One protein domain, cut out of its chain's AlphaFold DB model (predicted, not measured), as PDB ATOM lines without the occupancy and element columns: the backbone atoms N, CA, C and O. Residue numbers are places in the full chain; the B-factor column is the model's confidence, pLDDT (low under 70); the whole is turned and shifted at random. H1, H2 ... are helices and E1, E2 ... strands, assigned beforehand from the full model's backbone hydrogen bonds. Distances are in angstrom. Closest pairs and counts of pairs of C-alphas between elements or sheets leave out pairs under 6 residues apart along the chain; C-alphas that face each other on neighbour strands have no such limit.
ATOM      1  N   ASP A 508      -9.097  22.276   6.511       97.75
ATOM      2  CA  ASP A 508      -9.250  20.894   6.061       97.75
ATOM      3  C   ASP A 508      -8.930  20.740   4.566       97.75
ATOM      4  O   ASP A 508      -8.276  19.766   4.197       97.75
ATOM      5  N   ASP A 509      -9.196  21.753   3.736       97.88
ATOM      6  CA  ASP A 509      -8.665  21.806   2.363       97.88
ATOM      7  C   ASP A 509      -7.127  21.832   2.364       97.88
ATOM      8  O   ASP A 509      -6.486  21.100   1.610       97.88
ATOM      9  N   LEU A 510      -6.504  22.601   3.268       97.88
ATOM     10  CA  LEU A 510      -5.047  22.591   3.456       97.88
ATOM     11  C   LEU A 510      -4.519  21.189   3.807       97.88
ATOM     12  O   LEU A 510      -3.449  20.803   3.334       97.88
ATOM     13  N   LYS A 511      -5.253  20.416   4.620       97.94
ATOM     14  CA  LYS A 511      -4.893  19.026   4.942       97.94
ATOM     15  C   LYS A 511      -4.995  18.117   3.719       97.94
ATOM     16  O   LYS A 511      -4.084  17.321   3.512       97.94
ATOM     17  N   GLN A 512      -6.037  18.256   2.900       98.12
ATOM     18  CA  GLN A 512      -6.193  17.474   1.666       98.12
ATOM     19  C   GLN A 512      -5.100  17.801   0.637       98.12
ATOM     20  O   GLN A 512      -4.484  16.899   0.072       98.12
ATOM     21  N   LEU A 513      -4.774  19.084   0.462       98.25
ATOM     22  CA  LEU A 513      -3.670  19.527  -0.395       98.25
ATOM     23  C   LEU A 513      -2.309  19.014   0.118       98.25
ATOM     24  O   LEU A 513      -1.468  18.582  -0.667       98.25
ATOM     25  N   LEU A 514      -2.083  18.994   1.438       98.31
ATOM     26  CA  LEU A 514      -0.874  18.398   2.021       98.31
ATOM     27  C   LEU A 514      -0.817  16.876   1.857       98.31
ATOM     28  O   LEU A 514       0.265  16.349   1.599       98.31
ATOM     29  N   LEU A 515      -1.950  16.180   1.986       98.19
ATOM     30  CA  LEU A 515      -2.047  14.748   1.715       98.19
ATOM     31  C   LEU A 515      -1.671  14.457   0.257       98.19
ATOM     32  O   LEU A 515      -0.779  13.648   0.032       98.19
ATOM     33  N   SER A 516      -2.242  15.189  -0.704       98.25
ATOM     34  CA  SER A 516      -1.915  15.077  -2.133       98.25
ATOM     35  C   SER A 516      -0.430  15.343  -2.433       98.25
ATOM     36  O   SER A 516       0.195  14.591  -3.178       98.25
ATOM     37  N   VAL A 517       0.181  16.352  -1.798       98.38
ATOM     38  CA  VAL A 517       1.621  16.649  -1.944       98.38
ATOM     39  C   VAL A 517       2.513  15.530  -1.404       98.38
ATOM     40  O   VAL A 517       3.551  15.232  -1.999       98.38
ATOM     41  N   VAL A 518       2.150  14.922  -0.272       98.12
ATOM     42  CA  VAL A 518       2.915  13.799   0.288       98.12
ATOM     43  C   VAL A 518       2.693  12.530  -0.527       98.12
ATOM     44  O   VAL A 518       3.663  11.818  -0.778       98.12
ATOM     45  N   ASP A 519       1.469  12.270  -0.979       97.75
ATOM     46  CA  ASP A 519       1.125  11.107  -1.794       97.75
ATOM     47  C   ASP A 519       1.831  11.135  -3.154       97.75
ATOM     48  O   ASP A 519       2.521  10.182  -3.504       97.75
ATOM     49  N   GLY A 520       1.817  12.274  -3.855       97.69
ATOM     50  CA  GLY A 520       2.576  12.454  -5.097       97.69
ATOM     51  C   GLY A 520       4.083  12.222  -4.917       97.69
ATOM     52  O   GLY A 520       4.704  11.532  -5.725       97.69
ATOM     53  N   ALA A 521       4.668  12.715  -3.819       97.19
ATOM     54  CA  ALA A 521       6.076  12.467  -3.491       97.19
ATOM     55  C   ALA A 521       6.360  10.994  -3.128       97.19
ATOM     56  O   ALA A 521       7.438  10.481  -3.439       97.19
ATOM     57  N   CYS A 522       5.407  10.301  -2.498       96.44
ATOM     58  CA  CYS A 522       5.484   8.861  -2.247       96.44
ATOM     59  C   CYS A 522       5.390   8.067  -3.559       96.44
ATOM     60  O   CYS A 522       6.215   7.193  -3.790       96.44
ATOM     61  N   GLY A 523       4.480   8.428  -4.468       96.75
ATOM     62  CA  GLY A 523       4.336   7.799  -5.785       96.75
ATOM     63  C   GLY A 523       5.511   8.054  -6.742       96.75
ATOM     64  O   GLY A 523       5.822   7.208  -7.579       96.75
ATOM     65  N   GLU A 524       6.201   9.196  -6.641       95.81
ATOM     66  CA  GLU A 524       7.506   9.411  -7.296       95.81
ATOM     67  C   GLU A 524       8.591   8.492  -6.710       95.81
ATOM     68  O   GLU A 524       9.340   7.867  -7.460       95.81
ATOM     69  N   GLN A 525       8.653   8.364  -5.379       94.62
ATOM     70  CA  GLN A 525       9.601   7.476  -4.702       94.62
ATOM     71  C   GLN A 525       9.351   5.993  -5.017       94.62
ATOM     72  O   GLN A 525      10.312   5.270  -5.260       94.62
ATOM     73  N   ALA A 526       8.089   5.561  -5.034       93.62
ATOM     74  CA  ALA A 526       7.666   4.208  -5.382       93.62
ATOM     75  C   ALA A 526       8.170   3.827  -6.778       93.62
ATOM     76  O   ALA A 526       8.947   2.890  -6.922       93.62
ATOM     77  N   ARG A 527       7.851   4.643  -7.794       95.06
ATOM     78  CA  ARG A 527       8.319   4.437  -9.176       95.06
ATOM     79  C   ARG A 527       9.846   4.411  -9.296       95.06
ATOM     80  O   ARG A 527      10.374   3.631 -10.076       95.06
ATOM     81  N   ALA A 528      10.561   5.227  -8.519       92.94
ATOM     82  CA  ALA A 528      12.027   5.231  -8.501       92.94
ATOM     83  C   ALA A 528      12.653   4.004  -7.803       92.94
ATOM     84  O   ALA A 528      13.852   3.757  -7.958       92.94
ATOM     85  N   TRP A 529      11.880   3.258  -7.011       89.88
ATOM     86  CA  TRP A 529      12.298   1.993  -6.407       89.88
ATOM     87  C   TRP A 529      11.913   0.796  -7.255       89.88
ATOM     88  O   TRP A 529      12.780  -0.037  -7.498       89.88
ATOM     89  N   ASP A 530      10.684   0.768  -7.760       88.56
ATOM     90  CA  ASP A 530      10.183  -0.297  -8.627       88.56
ATOM     91  C   ASP A 530      11.069  -0.375  -9.900       88.56
ATOM     92  O   ASP A 530      11.686  -1.405 -10.158       88.56
ATOM     93  N   ALA A 531      11.357   0.762 -10.556       90.62
ATOM     94  CA  ALA A 531      12.290   0.827 -11.697       90.62
ATOM     95  C   ALA A 531      13.755   0.452 -11.364       90.62
ATOM     96  O   ALA A 531      14.567   0.214 -12.261       90.62
ATOM     97  N   ARG A 532      14.134   0.434 -10.078       88.25
ATOM     98  CA  ARG A 532      15.454  -0.040  -9.632       88.25
ATOM     99  C   ARG A 532      15.458  -1.548  -9.383       88.25
ATOM    100  O   ARG A 532      16.515  -2.153  -9.542       88.25
ATOM    101  N   GLU A 533      14.333  -2.140  -8.987       84.50
ATOM    102  CA  GLU A 533      14.194  -3.597  -8.939       84.50
ATOM    103  C   GLU A 533      14.203  -4.175 -10.353       84.50
ATOM    104  O   GLU A 533      15.008  -5.064 -10.605       84.50
ATOM    105  N   ASP A 534      13.476  -3.575 -11.303       82.75
ATOM    106  CA  ASP A 534      13.521  -3.963 -12.724       82.75
ATOM    107  C   ASP A 534      14.963  -4.007 -13.266       82.75
ATOM    108  O   ASP A 534      15.385  -4.981 -13.890       82.75
ATOM    109  N   PHE A 535      15.767  -2.978 -12.968       80.44
ATOM    110  CA  PHE A 535      17.174  -2.921 -13.380       80.44
ATOM    111  C   PHE A 535      18.051  -4.001 -12.720       80.44
ATOM    112  O   PHE A 535      18.992  -4.492 -13.342       80.44
ATOM    113  N   LEU A 536      17.767  -4.381 -11.470       80.31
ATOM    114  CA  LEU A 536      18.480  -5.475 -10.802       80.31
ATOM    115  C   LEU A 536      18.084  -6.837 -11.386       80.31
ATOM    116  O   LEU A 536      18.974  -7.650 -11.621       80.31
ATOM    117  N   SER A 537      16.802  -7.044 -11.694       77.75
ATOM    118  CA  SER A 537      16.285  -8.258 -12.339       77.75
ATOM    119  C   SER A 537      16.862  -8.474 -13.742       77.75
ATOM    120  O   SER A 537      17.165  -9.603 -14.119       77.75
ATOM    121  N   VAL A 538      17.081  -7.402 -14.514       80.25
ATOM    122  CA  VAL A 538      17.769  -7.489 -15.816       80.25
ATOM    123  C   VAL A 538      19.243  -7.877 -15.647       80.25
ATOM    124  O   VAL A 538      19.757  -8.677 -16.427       80.25
ATOM    125  N   LEU A 539      19.930  -7.359 -14.622       77.19
ATOM    126  CA  LEU A 539      21.330  -7.706 -14.354       77.19
ATOM    127  C   LEU A 539      21.515  -9.149 -13.864       77.19
ATOM    128  O   LEU A 539      22.526  -9.759 -14.201       77.19
ATOM    129  N   THR A 540      20.580  -9.697 -13.082       78.44
ATOM    130  CA  THR A 540      20.638 -11.108 -12.665       78.44
ATOM    131  C   THR A 540      20.271 -12.050 -13.805       78.44
ATOM    132  O   THR A 540      20.950 -13.056 -13.984       78.44
ATOM    133  N   ALA A 541      19.278 -11.706 -14.635       77.19
ATOM    134  CA  ALA A 541      18.940 -12.485 -15.827       77.19
ATOM    135  C   ALA A 541      20.109 -12.562 -16.829       77.19
ATOM    136  O   ALA A 541      20.388 -13.632 -17.361       77.19
ATOM    137  N   LEU A 585      22.892 -17.143   0.669       62.56
ATOM    138  CA  LEU A 585      23.239 -16.445   1.911       62.56
ATOM    139  C   LEU A 585      23.693 -15.001   1.632       62.56
ATOM    140  O   LEU A 585      23.314 -14.074   2.350       62.56
ATOM    141  N   ILE A 586      24.429 -14.798   0.532       69.19
ATOM    142  CA  ILE A 586      24.824 -13.467   0.042       69.19
ATOM    143  C   ILE A 586      23.592 -12.668  -0.405       69.19
ATOM    144  O   ILE A 586      23.512 -11.461  -0.152       69.19
ATOM    145  N   THR A 587      22.624 -13.321  -1.050       73.56
ATOM    146  CA  THR A 587      21.383 -12.687  -1.514       73.56
ATOM    147  C   THR A 587      20.518 -12.226  -0.341       73.56
ATOM    148  O   THR A 587      20.193 -11.040  -0.271       73.56
ATOM    149  N   ALA A 588      20.261 -13.091   0.647       70.38
ATOM    150  CA  ALA A 588      19.472 -12.740   1.831       70.38
ATOM    151  C   ALA A 588      20.083 -11.580   2.646       70.38
ATOM    152  O   ALA A 588      19.369 -10.664   3.067       70.38
ATOM    153  N   GLU A 589      21.409 -11.547   2.839       72.50
ATOM    154  CA  GLU A 589      22.053 -10.430   3.547       72.50
ATOM    155  C   GLU A 589      21.969  -9.119   2.742       72.50
ATOM    156  O   GLU A 589      21.705  -8.046   3.298       72.50
ATOM    157  N   ARG A 590      22.138  -9.184   1.412       76.56
ATOM    158  CA  ARG A 590      21.990  -8.014   0.528       76.56
ATOM    159  C   ARG A 590      20.565  -7.472   0.534       76.56
ATOM    160  O   ARG A 590      20.408  -6.250   0.604       76.56
ATOM    161  N   GLU A 591      19.553  -8.335   0.517       74.00
ATOM    162  CA  GLU A 591      18.142  -7.956   0.650       74.00
ATOM    163  C   GLU A 591      17.860  -7.312   2.007       74.00
ATOM    164  O   GLU A 591      17.310  -6.211   2.060       74.00
ATOM    165  N   MET A 592      18.333  -7.904   3.106       69.88
ATOM    166  CA  MET A 592      18.194  -7.338   4.452       69.88
ATOM    167  C   MET A 592      18.844  -5.946   4.561       69.88
ATOM    168  O   MET A 592      18.249  -4.996   5.085       69.88
ATOM    169  N   GLN A 593      20.050  -5.772   4.007       74.69
ATOM    170  CA  GLN A 593      20.715  -4.469   3.950       74.69
ATOM    171  C   GLN A 593      19.991  -3.478   3.024       74.69
ATOM    172  O   GLN A 593      19.953  -2.278   3.327       74.69
ATOM    173  N   ALA A 594      19.437  -3.933   1.898       75.69
ATOM    174  CA  ALA A 594      18.635  -3.114   0.994       75.69
ATOM    175  C   ALA A 594      17.348  -2.646   1.685       75.69
ATOM    176  O   ALA A 594      17.056  -1.450   1.662       75.69
ATOM    177  N   GLN A 595      16.658  -3.534   2.400       70.69
ATOM    178  CA  GLN A 595      15.454  -3.229   3.166       70.69
ATOM    179  C   GLN A 595      15.753  -2.289   4.342       70.69
ATOM    180  O   GLN A 595      15.045  -1.308   4.542       70.69
ATOM    181  N   SER A 596      16.877  -2.458   5.048       71.38
ATOM    182  CA  SER A 596      17.338  -1.492   6.063       71.38
ATOM    183  C   SER A 596      17.599  -0.094   5.474       71.38
ATOM    184  O   SER A 596      17.295   0.927   6.102       71.38
ATOM    185  N   LYS A 597      18.128  -0.012   4.243       80.44
ATOM    186  CA  LYS A 597      18.322   1.256   3.509       80.44
ATOM    187  C   LYS A 597      16.986   1.841   3.019       80.44
ATOM    188  O   LYS A 597      16.800   3.055   3.135       80.44
ATOM    189  N   ARG A 598      16.045   1.009   2.551       78.56
ATOM    190  CA  ARG A 598      14.663   1.393   2.191       78.56
ATOM    191  C   ARG A 598      13.925   1.953   3.403       78.56
ATOM    192  O   ARG A 598      13.548   3.117   3.363       78.56
ATOM    193  N   ASN A 599      13.884   1.235   4.525       74.38
ATOM    194  CA  ASN A 599      13.274   1.668   5.793       74.38
ATOM    195  C   ASN A 599      13.781   3.049   6.268       74.38
ATOM    196  O   ASN A 599      13.001   3.885   6.717       74.38
ATOM    197  N   LYS A 600      15.081   3.346   6.111       81.94
ATOM    198  CA  LYS A 600      15.677   4.670   6.426       81.94
ATOM    199  C   LYS A 600      15.296   5.780   5.434       81.94
ATOM    200  O   LYS A 600      15.545   6.965   5.692       81.94
ATOM    201  N   THR A 601      14.744   5.414   4.281       89.81
ATOM    202  CA  THR A 601      14.413   6.317   3.178       89.81
ATOM    203  C   THR A 601      12.920   6.415   2.842       89.81
ATOM    204  O   THR A 601      12.577   7.372   2.149       89.81
ATOM    205  N   VAL A 602      12.034   5.556   3.371       93.94
ATOM    206  CA  VAL A 602      10.570   5.620   3.143       93.94
ATOM    207  C   VAL A 602       9.983   6.967   3.560       93.94
ATOM    208  O   VAL A 602      10.153   7.430   4.689       93.94
ATOM    209  N   GLY A 603       9.267   7.590   2.626       95.81
ATOM    210  CA  GLY A 603       8.619   8.880   2.795       95.81
ATOM    211  C   GLY A 603       9.523  10.077   2.502       95.81
ATOM    212  O   GLY A 603      10.756  10.011   2.453       95.81
ATOM    213  N   MET A 604       8.887  11.231   2.347       96.81
ATOM    214  CA  MET A 604       9.546  12.513   2.130       96.81
ATOM    215  C   MET A 604      10.055  13.093   3.465       96.81
ATOM    216  O   MET A 604       9.300  13.123   4.433       96.81
ATOM    217  N   PRO A 605      11.289  13.628   3.560       97.06
ATOM    218  CA  PRO A 605      11.735  14.358   4.751       97.06
ATOM    219  C   PRO A 605      10.784  15.513   5.091       97.06
ATOM    220  O   PRO A 605      10.395  16.271   4.203       97.06
ATOM    221  N   VAL A 606      10.445  15.713   6.370       97.00
ATOM    222  CA  VAL A 606       9.495  16.772   6.778       97.00
ATOM    223  C   VAL A 606       9.998  18.179   6.408       97.00
ATOM    224  O   VAL A 606       9.202  19.076   6.135       97.00
ATOM    225  N   SER A 607      11.316  18.370   6.306       95.19
ATOM    226  CA  SER A 607      11.942  19.590   5.771       95.19
ATOM    227  C   SER A 607      11.648  19.836   4.281       95.19
ATOM    228  O   SER A 607      11.554  20.990   3.859       95.19
ATOM    229  N   SER A 608      11.464  18.777   3.488       97.56
ATOM    230  CA  SER A 608      11.187  18.844   2.046       97.56
ATOM    231  C   SER A 608       9.724  19.148   1.720       97.56
ATOM    232  O   SER A 608       9.460  19.695   0.652       97.56
ATOM    233  N   VAL A 609       8.784  18.888   2.638       98.06
ATOM    234  CA  VAL A 609       7.335  19.129   2.448       98.06
ATOM    235  C   VAL A 609       7.046  20.567   1.999       98.06
ATOM    236  O   VAL A 609       6.278  20.777   1.068       98.06
ATOM    237  N   LYS A 610       7.718  21.572   2.581       97.62
ATOM    238  CA  LYS A 610       7.576  22.985   2.166       97.62
ATOM    239  C   LYS A 610       8.006  23.237   0.715       97.62
ATOM    240  O   LYS A 610       7.427  24.075   0.029       97.62
ATOM    241  N   ARG A 611       9.042  22.529   0.251       97.44
ATOM    242  CA  ARG A 611       9.554  22.622  -1.124       97.44
ATOM    243  C   ARG A 611       8.623  21.901  -2.099       97.44
ATOM    244  O   ARG A 611       8.378  22.426  -3.178       97.44
ATOM    245  N   ALA A 612       8.090  20.745  -1.702       97.75
ATOM    246  CA  ALA A 612       7.094  20.007  -2.470       97.75
ATOM    247  C   ALA A 612       5.783  20.804  -2.605       97.75
ATOM    248  O   ALA A 612       5.294  20.957  -3.717       97.75
ATOM    249  N   TRP A 613       5.307  21.438  -1.525       98.19
ATOM    250  CA  TRP A 613       4.177  22.379  -1.549       98.19
ATOM    251  C   TRP A 613       4.375  23.492  -2.585       98.19
ATOM    252  O   TRP A 613       3.538  23.674  -3.463       98.19
ATOM    253  N   LYS A 614       5.518  24.197  -2.535       97.81
ATOM    254  CA  LYS A 614       5.834  25.274  -3.490       97.81
ATOM    255  C   LYS A 614       5.908  24.783  -4.946       97.81
ATOM    256  O   LYS A 614       5.658  25.568  -5.854       97.81
ATOM    257  N   ARG A 615       6.274  23.515  -5.174       97.69
ATOM    258  CA  ARG A 615       6.311  22.905  -6.513       97.69
ATOM    259  C   ARG A 615       4.914  22.529  -7.011       97.69
ATOM    260  O   ARG A 615       4.621  22.788  -8.169       97.69
ATOM    261  N   ALA A 616       4.090  21.920  -6.160       97.75
ATOM    262  CA  ALA A 616       2.750  21.460  -6.522       97.75
ATOM    263  C   ALA A 616       1.762  22.621  -6.705       97.75
ATOM    264  O   ALA A 616       0.960  22.604  -7.634       97.75
ATOM    265  N   TYR A 617       1.846  23.645  -5.850       97.56
ATOM    266  CA  TYR A 617       0.897  24.757  -5.820       97.56
ATOM    267  C   TYR A 617       1.605  26.124  -5.885       97.56
ATOM    268  O   TYR A 617       1.573  26.888  -4.919       97.56
ATOM    269  N   PRO A 618       2.257  26.465  -7.015       97.31
ATOM    270  CA  PRO A 618       3.010  27.715  -7.156       97.31
ATOM    271  C   PRO A 618       2.128  28.976  -7.144       97.31
ATOM    272  O   PRO A 618       2.638  30.065  -6.904       97.31
ATOM    273  N   SER A 619       0.822  28.835  -7.400       96.31
ATOM    274  CA  SER A 619      -0.184  29.905  -7.348       96.31
ATOM    275  C   SER A 619      -0.763  30.152  -5.950       96.31
ATOM    276  O   SER A 619      -1.456  31.147  -5.751       96.31
ATOM    277  N   LEU A 620      -0.507  29.260  -4.987       96.88
ATOM    278  CA  LEU A 620      -0.979  29.394  -3.610       96.88
ATOM    279  C   LEU A 620       0.073  30.060  -2.721       96.88
ATOM    280  O   LEU A 620       1.268  30.079  -3.024       96.88
ATOM    281  N   ASN A 621      -0.369  30.569  -1.569       97.56
ATOM    282  CA  ASN A 621       0.553  31.136  -0.593       97.56
ATOM    283  C   ASN A 621       1.562  30.076  -0.089       97.56
ATOM    284  O   ASN A 621       1.255  28.876  -0.039       97.56
ATOM    285  N   PRO A 622       2.776  30.485   0.327       97.50
ATOM    286  CA  PRO A 622       3.737  29.571   0.936       97.50
ATOM    287  C   PRO A 622       3.142  28.859   2.155       97.50
ATOM    288  O   PRO A 622       2.425  29.472   2.943       97.50
ATOM    289  N   LEU A 623       3.498  27.592   2.379       97.50
ATOM    290  CA  LEU A 623       2.971  26.801   3.501       97.50
ATOM    291  C   LEU A 623       3.172  27.476   4.876       97.50
ATOM    292  O   LEU A 623       2.347  27.320   5.771       97.50
ATOM    293  N   ASP A 624       4.234  28.272   5.028       97.44
ATOM    294  CA  ASP A 624       4.508  29.065   6.234       97.44
ATOM    295  C   ASP A 624       3.469  30.165   6.512       97.44
ATOM    296  O   ASP A 624       3.192  30.455   7.678       97.44
ATOM    297  N   PHE A 625       2.843  30.732   5.475       97.62
ATOM    298  CA  PHE A 625       1.722  31.662   5.629       97.62
ATOM    299  C   PHE A 625       0.531  30.947   6.271       97.62
ATOM    300  O   PHE A 625       0.056  31.372   7.321       97.62
ATOM    301  N   TYR A 626       0.106  29.809   5.708       98.00
ATOM    302  CA  TYR A 626      -1.017  29.037   6.245       98.00
ATOM    303  C   TYR A 626      -0.728  28.479   7.646       98.00
ATOM    304  O   TYR A 626      -1.591  28.527   8.521       98.00
ATOM    305  N   MET A 627       0.498  28.009   7.907       97.25
ATOM    306  CA  MET A 627       0.915  27.605   9.253       97.25
ATOM    307  C   MET A 627       0.790  28.753  10.263       97.25
ATOM    308  O   MET A 627       0.302  28.533  11.369       97.25
ATOM    309  N   THR A 628       1.193  29.969   9.887       97.50
ATOM    310  CA  THR A 628       1.072  31.159  10.744       97.50
ATOM    311  C   THR A 628      -0.393  31.548  10.948       97.50
ATOM    312  O   THR A 628      -0.811  31.746  12.087       97.50
ATOM    313  N   TYR A 629      -1.186  31.567   9.873       97.50
ATOM    314  CA  TYR A 629      -2.620  31.880   9.876       97.50
ATOM    315  C   TYR A 629      -3.425  30.949  10.800       97.50
ATOM    316  O   TYR A 629      -4.233  31.416  11.598       97.50
ATOM    317  N   PHE A 630      -3.146  29.641  10.778       97.56
ATOM    318  CA  PHE A 630      -3.779  28.661  11.672       97.56
ATOM    319  C   PHE A 630      -3.097  28.522  13.051       97.56
ATOM    320  O   PHE A 630      -3.440  27.619  13.816       97.56
ATOM    321  N   GLY A 631      -2.116  29.370  13.389       96.81
ATOM    322  CA  GLY A 631      -1.408  29.344  14.678       96.81
ATOM    323  C   GLY A 631      -0.490  28.127  14.900       96.81
ATOM    324  O   GLY A 631      -0.038  27.873  16.023       96.81
ATOM    325  N   ILE A 632      -0.182  27.359  13.851       97.19
ATOM    326  CA  ILE A 632       0.567  26.102  13.924       97.19
ATOM    327  C   ILE A 632       2.075  26.369  13.880       97.19
ATOM    328  O   ILE A 632       2.699  26.466  12.827       97.19
ATOM    329  N   ARG A 633       2.702  26.393  15.058       95.62
ATOM    330  CA  ARG A 633       4.133  26.727  15.215       95.62
ATOM    331  C   ARG A 633       5.125  25.731  14.592       95.62
ATOM    332  O   ARG A 633       6.295  26.070  14.442       95.62
ATOM    333  N   LYS A 634       4.727  24.481  14.318       95.88
ATOM    334  CA  LYS A 634       5.615  23.441  13.756       95.88
ATOM    335  C   LYS A 634       4.854  22.535  12.796       95.88
ATOM    336  O   LYS A 634       3.856  21.938  13.186       95.88
ATOM    337  N   LEU A 635       5.402  22.348  11.593       96.69
ATOM    338  CA  LEU A 635       4.792  21.564  10.512       96.69
ATOM    339  C   LEU A 635       4.420  20.135  10.936       96.69
ATOM    340  O   LEU A 635       3.368  19.637  10.555       96.69
ATOM    341  N   LYS A 636       5.228  19.507  11.800       95.31
ATOM    342  CA  LYS A 636       4.952  18.158  12.313       95.31
ATOM    343  C   LYS A 636       3.584  18.014  12.990       95.31
ATOM    344  O   LYS A 636       3.018  16.935  12.947       95.31
ATOM    345  N   PHE A 637       3.057  19.075  13.608       95.44
ATOM    346  CA  PHE A 637       1.737  19.023  14.239       95.44
ATOM    347  C   PHE A 637       0.616  19.049  13.196       95.44
ATOM    348  O   PHE A 637      -0.320  18.273  13.326       95.44
ATOM    349  N   LEU A 638       0.755  19.843  12.128       97.00
ATOM    350  CA  LEU A 638      -0.184  19.827  11.002       97.00
ATOM    351  C   LEU A 638      -0.178  18.470  10.283       97.00
ATOM    352  O   LEU A 638      -1.239  17.959   9.958       97.00
ATOM    353  N   LEU A 639       0.995  17.854  10.095       97.25
ATOM    354  CA  LEU A 639       1.097  16.518   9.493       97.25
ATOM    355  C   LEU A 639       0.483  15.421  10.383       97.25
ATOM    356  O   LEU A 639      -0.157  14.518   9.861       97.25
ATOM    357  N   LEU A 640       0.619  15.519  11.713       95.19
ATOM    358  CA  LEU A 640      -0.027  14.599  12.664       95.19
ATOM    359  C   LEU A 640      -1.556  14.752  12.737       95.19
ATOM    360  O   LEU A 640      -2.225  13.827  13.192       95.19
ATOM    361  N   GLU A 641      -2.117  15.887  12.308       95.44
ATOM    362  CA  GLU A 641      -3.571  16.063  12.184       95.44
ATOM    363  C   GLU A 641      -4.170  15.351  10.955       95.44
ATOM    364  O   GLU A 641      -5.393  15.287  10.844       95.44
ATOM    365  N   ILE A 642      -3.350  14.831  10.030       97.12
ATOM    366  CA  ILE A 642      -3.807  14.161   8.804       97.12
ATOM    367  C   ILE A 642      -3.756  12.640   9.032       97.12
ATOM    368  O   ILE A 642      -2.665  12.068   9.055       97.12
ATOM    369  N   PRO A 643      -4.896  11.947   9.222       91.06
ATOM    370  CA  PRO A 643      -4.896  10.567   9.714       91.06
ATOM    371  C   PRO A 643      -4.315   9.538   8.732       91.06
ATOM    372  O   PRO A 643      -3.872   8.481   9.189       91.06
ATOM    373  N   GLN A 644      -4.296   9.852   7.430       95.56
ATOM    374  CA  GLN A 644      -3.706   9.052   6.347       95.56
ATOM    375  C   GLN A 644      -2.176   9.187   6.245       95.56
ATOM    376  O   GLN A 644      -1.547   8.425   5.508       95.56
ATOM    377  N   LEU A 645      -1.571  10.145   6.956       95.75
ATOM    378  CA  LEU A 645      -0.124  10.332   6.988       95.75
ATOM    379  C   LEU A 645       0.504   9.644   8.200       95.75
ATOM    380  O   LEU A 645      -0.038   9.634   9.308       95.75
ATOM    381  N   LEU A 646       1.699   9.106   7.979       95.19
ATOM    382  CA  LEU A 646       2.549   8.512   8.994       95.19
ATOM    383  C   LEU A 646       3.849   9.314   9.087       95.19
ATOM    384  O   LEU A 646       4.531   9.512   8.080       95.19
ATOM    385  N   LEU A 647       4.199   9.771  10.292       95.38
ATOM    386  CA  LEU A 647       5.541  10.286  10.565       95.38
ATOM    387  C   LEU A 647       6.454   9.119  10.941       95.38
ATOM    388  O   LEU A 647       6.144   8.365  11.858       95.38
ATOM    389  N   ILE A 648       7.571   8.990  10.228       91.88
ATOM    390  CA  ILE A 648       8.544   7.904  10.382       91.88
ATOM    391  C   ILE A 648       9.873   8.508  10.843       91.88
ATOM    392  O   ILE A 648      10.379   9.456  10.237       91.88
ATOM    393  N   GLY A 649      10.455   7.955  11.908       87.25
ATOM    394  CA  GLY A 649      11.700   8.447  12.499       87.25
ATOM    395  C   GLY A 649      11.538   9.717  13.346       87.25
ATOM    396  O   GLY A 649      10.462  10.304  13.453       87.25
ATOM    397  N   SER A 650      12.634  10.147  13.970       81.00
ATOM    398  CA  SER A 650      12.651  11.220  14.971       81.00
ATOM    399  C   SER A 650      13.556  12.394  14.568       81.00
ATOM    400  O   SER A 650      14.344  12.324  13.628       81.00
ATOM    401  N   GLY A 651      13.432  13.523  15.274       86.19
ATOM    402  CA  GLY A 651      14.345  14.663  15.126       86.19
ATOM    403  C   GLY A 651      14.431  15.239  13.703       86.19
ATOM    404  O   GLY A 651      13.414  15.529  13.074       86.19
ATOM    405  N   GLY A 652      15.661  15.460  13.225       82.06
ATOM    406  CA  GLY A 652      15.942  16.003  11.889       82.06
ATOM    407  C   GLY A 652      15.819  14.989  10.745       82.06
ATOM    408  O   GLY A 652      15.689  15.396   9.594       82.06
ATOM    409  N   SER A 653      15.822  13.688  11.052       87.06
ATOM    410  CA  SER A 653      15.627  12.588  10.097       87.06
ATOM    411  C   SER A 653      14.158  12.183   9.929       87.06
ATOM    412  O   SER A 653      13.866  11.271   9.161       87.06
ATOM    413  N   MET A 654      13.231  12.870  10.603       93.38
ATOM    414  CA  MET A 654      11.793  12.621  10.524       93.38
ATOM    415  C   MET A 654      11.265  12.790   9.088       93.38
ATOM    416  O   MET A 654      11.380  13.859   8.471       93.38
ATOM    417  N   ARG A 655      10.654  11.725   8.572       96.06
ATOM    418  CA  ARG A 655       9.988  11.638   7.268       96.06
ATOM    419  C   ARG A 655       8.474  11.591   7.444       96.06
ATOM    420  O   ARG A 655       7.975  11.305   8.529       96.06
ATOM    421  N   VAL A 656       7.752  11.884   6.371       97.31
ATOM    422  CA  VAL A 656       6.309  11.703   6.249       97.31
ATOM    423  C   VAL A 656       6.015  10.848   5.020       97.31
ATOM    424  O   VAL A 656       6.544  11.109   3.939       97.31
ATOM    425  N   ALA A 657       5.195   9.819   5.195       97.19
ATOM    426  CA  ALA A 657       4.711   8.942   4.136       97.19
ATOM    427  C   ALA A 657       3.183   8.846   4.209       97.19
ATOM    428  O   ALA A 657       2.602   9.081   5.272       97.19
ATOM    429  N   THR A 658       2.525   8.473   3.112       97.06
ATOM    430  CA  THR A 658       1.152   7.963   3.200       97.06
ATOM    431  C   THR A 658       1.164   6.573   3.830       97.06
ATOM    432  O   THR A 658       2.146   5.837   3.719       97.06
ATOM    433  N   PHE A 659       0.093   6.208   4.534       91.19
ATOM    434  CA  PHE A 659       0.026   4.929   5.247       91.19
ATOM    435  C   PHE A 659       0.176   3.720   4.303       91.19
ATOM    436  O   PHE A 659       0.902   2.787   4.629       91.19
ATOM    437  N   ALA A 660      -0.411   3.777   3.101       92.44
ATOM    438  CA  ALA A 660      -0.256   2.744   2.074       92.44
ATOM    439  C   ALA A 660       1.200   2.607   1.584       92.44
ATOM    440  O   ALA A 660       1.731   1.500   1.525       92.44
ATOM    441  N   HIS A 661       1.887   3.725   1.307       93.88
ATOM    442  CA  HIS A 661       3.305   3.711   0.916       93.88
ATOM    443  C   HIS A 661       4.208   3.198   2.042       93.88
ATOM    444  O   HIS A 661       5.154   2.450   1.797       93.88
ATOM    445  N   ALA A 662       3.894   3.564   3.287       91.69
ATOM    446  CA  ALA A 662       4.585   3.039   4.454       91.69
ATOM    447  C   ALA A 662       4.409   1.519   4.579       91.69
ATOM    448  O   ALA A 662       5.405   0.846   4.795       91.69
ATOM    449  N   LEU A 663       3.201   0.974   4.390       87.19
ATOM    450  CA  LEU A 663       2.963  -0.476   4.430       87.19
ATOM    451  C   LEU A 663       3.604  -1.247   3.264       87.19
ATOM    452  O   LEU A 663       4.025  -2.380   3.470       87.19
ATOM    453  N   LYS A 664       3.687  -0.664   2.055       89.06
ATOM    454  CA  LYS A 664       4.321  -1.330   0.898       89.06
ATOM    455  C   LYS A 664       5.841  -1.461   1.068       89.06
ATOM    456  O   LYS A 664       6.405  -2.466   0.651       89.06
ATOM    457  N   TYR A 665       6.508  -0.458   1.653       86.31
ATOM    458  CA  TYR A 665       7.979  -0.367   1.627       86.31
ATOM    459  C   TYR A 665       8.689  -0.351   2.989       86.31
ATOM    460  O   TYR A 665       9.900  -0.571   3.024       86.31
ATOM    461  N   CYS A 666       7.987  -0.115   4.100       82.25
ATOM    462  CA  CYS A 666       8.435  -0.567   5.417       82.25
ATOM    463  C   CYS A 666       7.663  -1.844   5.742       82.25
ATOM    464  O   CYS A 666       6.437  -1.800   5.770       82.25
ATOM    465  N   ASP A 667       8.345  -2.934   6.104       63.78
ATOM    466  CA  ASP A 667       7.673  -3.985   6.876       63.78
ATOM    467  C   ASP A 667       7.814  -3.656   8.371       63.78
ATOM    468  O   ASP A 667       8.915  -3.792   8.923       63.78
ATOM    469  N   PRO A 668       6.761  -3.161   9.053       55.78
ATOM    470  CA  PRO A 668       6.835  -2.921  10.489       55.78
ATOM    471  C   PRO A 668       7.012  -4.229  11.282       55.78
ATOM    472  O   PRO A 668       7.534  -4.190  12.395       55.78
TER     473      PRO A 668
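AT A GLANCE: This is residues 508 to 541 and 585 to 668 of the 899 residues of the protein "HTH OST-type domain-containing protein" of Perkinsus olseni (UniProt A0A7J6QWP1). Look first for a small body in which a strand hairpin, E1 and E2, sits in the middle, with the first part of the long helix H1 passing E2 and the short helices H3, H4, H5 and H6 placed around. Two prongs stick out from one end of this body, residues 530 to 541 of H1 and residues 585 to 594 of H2, with the cut in the chain between their tips. The printed part has 118 residues, with named elements in the order H1 H2 H3 H4 H5 E1 E2 H6; the class is mostly helix, and the two strands are antiparallel. The whole is only just loose, close to compact, with a radius of gyration of the C-alphas of 16.4 A, and spans 55 by 28 by 21 A.

HOW THE PARTS SIT: Begin at the hairpin of E1, residues 645 to 648, and E2, residues 655 to 658, where you will find N 646 and O 657 at 2.9 A and N 655 and O 648 at 2.8 A, within hydrogen-bond range. Residues 604 to 605 pair, antiparallel, with residues 655 to 656 of E2. The closest C-alphas of E2 and H1, residues 508 to 541, are those of Asp 519 and Thr 658, 5.9 A apart. With residues 514 to 521 alone, H1 touches H3, residues 609 to 616, about perpendicular at 90 degrees; the closest C-alphas are those of Val 517 and Trp 613, 6.3 A. H3 touches H4, residues 623 to 629, at 71 degrees, only just about perpendicular, with C-alphas 610 and 623 closest at 6.1 A. With residues 511 to 514 alone, H1 only just touches H5, residues 635 to 640, with 3 pairs of C-alphas within 8 A, the closest 511 and 638 at 7.7 A. With residues 522 to 526 alone, it only just touches H6, residues 659 to 665, also with 3 pairs, the closest 522 and 661 at 6.4 A; the two run the same way at a shallow tilt of 13 degrees. H2, residues 585 to 599, is close but not clearly touching H6, with C-alphas 598 and 665 closest at 6.9 A. In H2 to H6 every O i to N i+4 pair is within hydrogen-bond range; in H1, 29 of 30 are.

IN THESE COORDINATES: Find C-alpha 508 at (-9.250, 20.894, 6.061); from there H1 runs 48.9 A to C-alpha 541 at (18.940, -12.485, -15.827). H2 runs 21.0 A from C-alpha 585 at (23.239, -16.445, 1.911). H6 ends at C-alpha 665, (7.979, -0.367, 1.627).

THE WHOLE: The C-alphas farthest apart are those of Ala 541 and Gly 631, 55.6 A. Residues 542 to 584 are not printed, and C-alphas 541 and 585 are 18.7 A apart across the cut. Of the links that are printed whole, none is long. The mean pLDDT of the printed part is 90.3; residues 585 to 586, 592 and 667 to 668 are under 70.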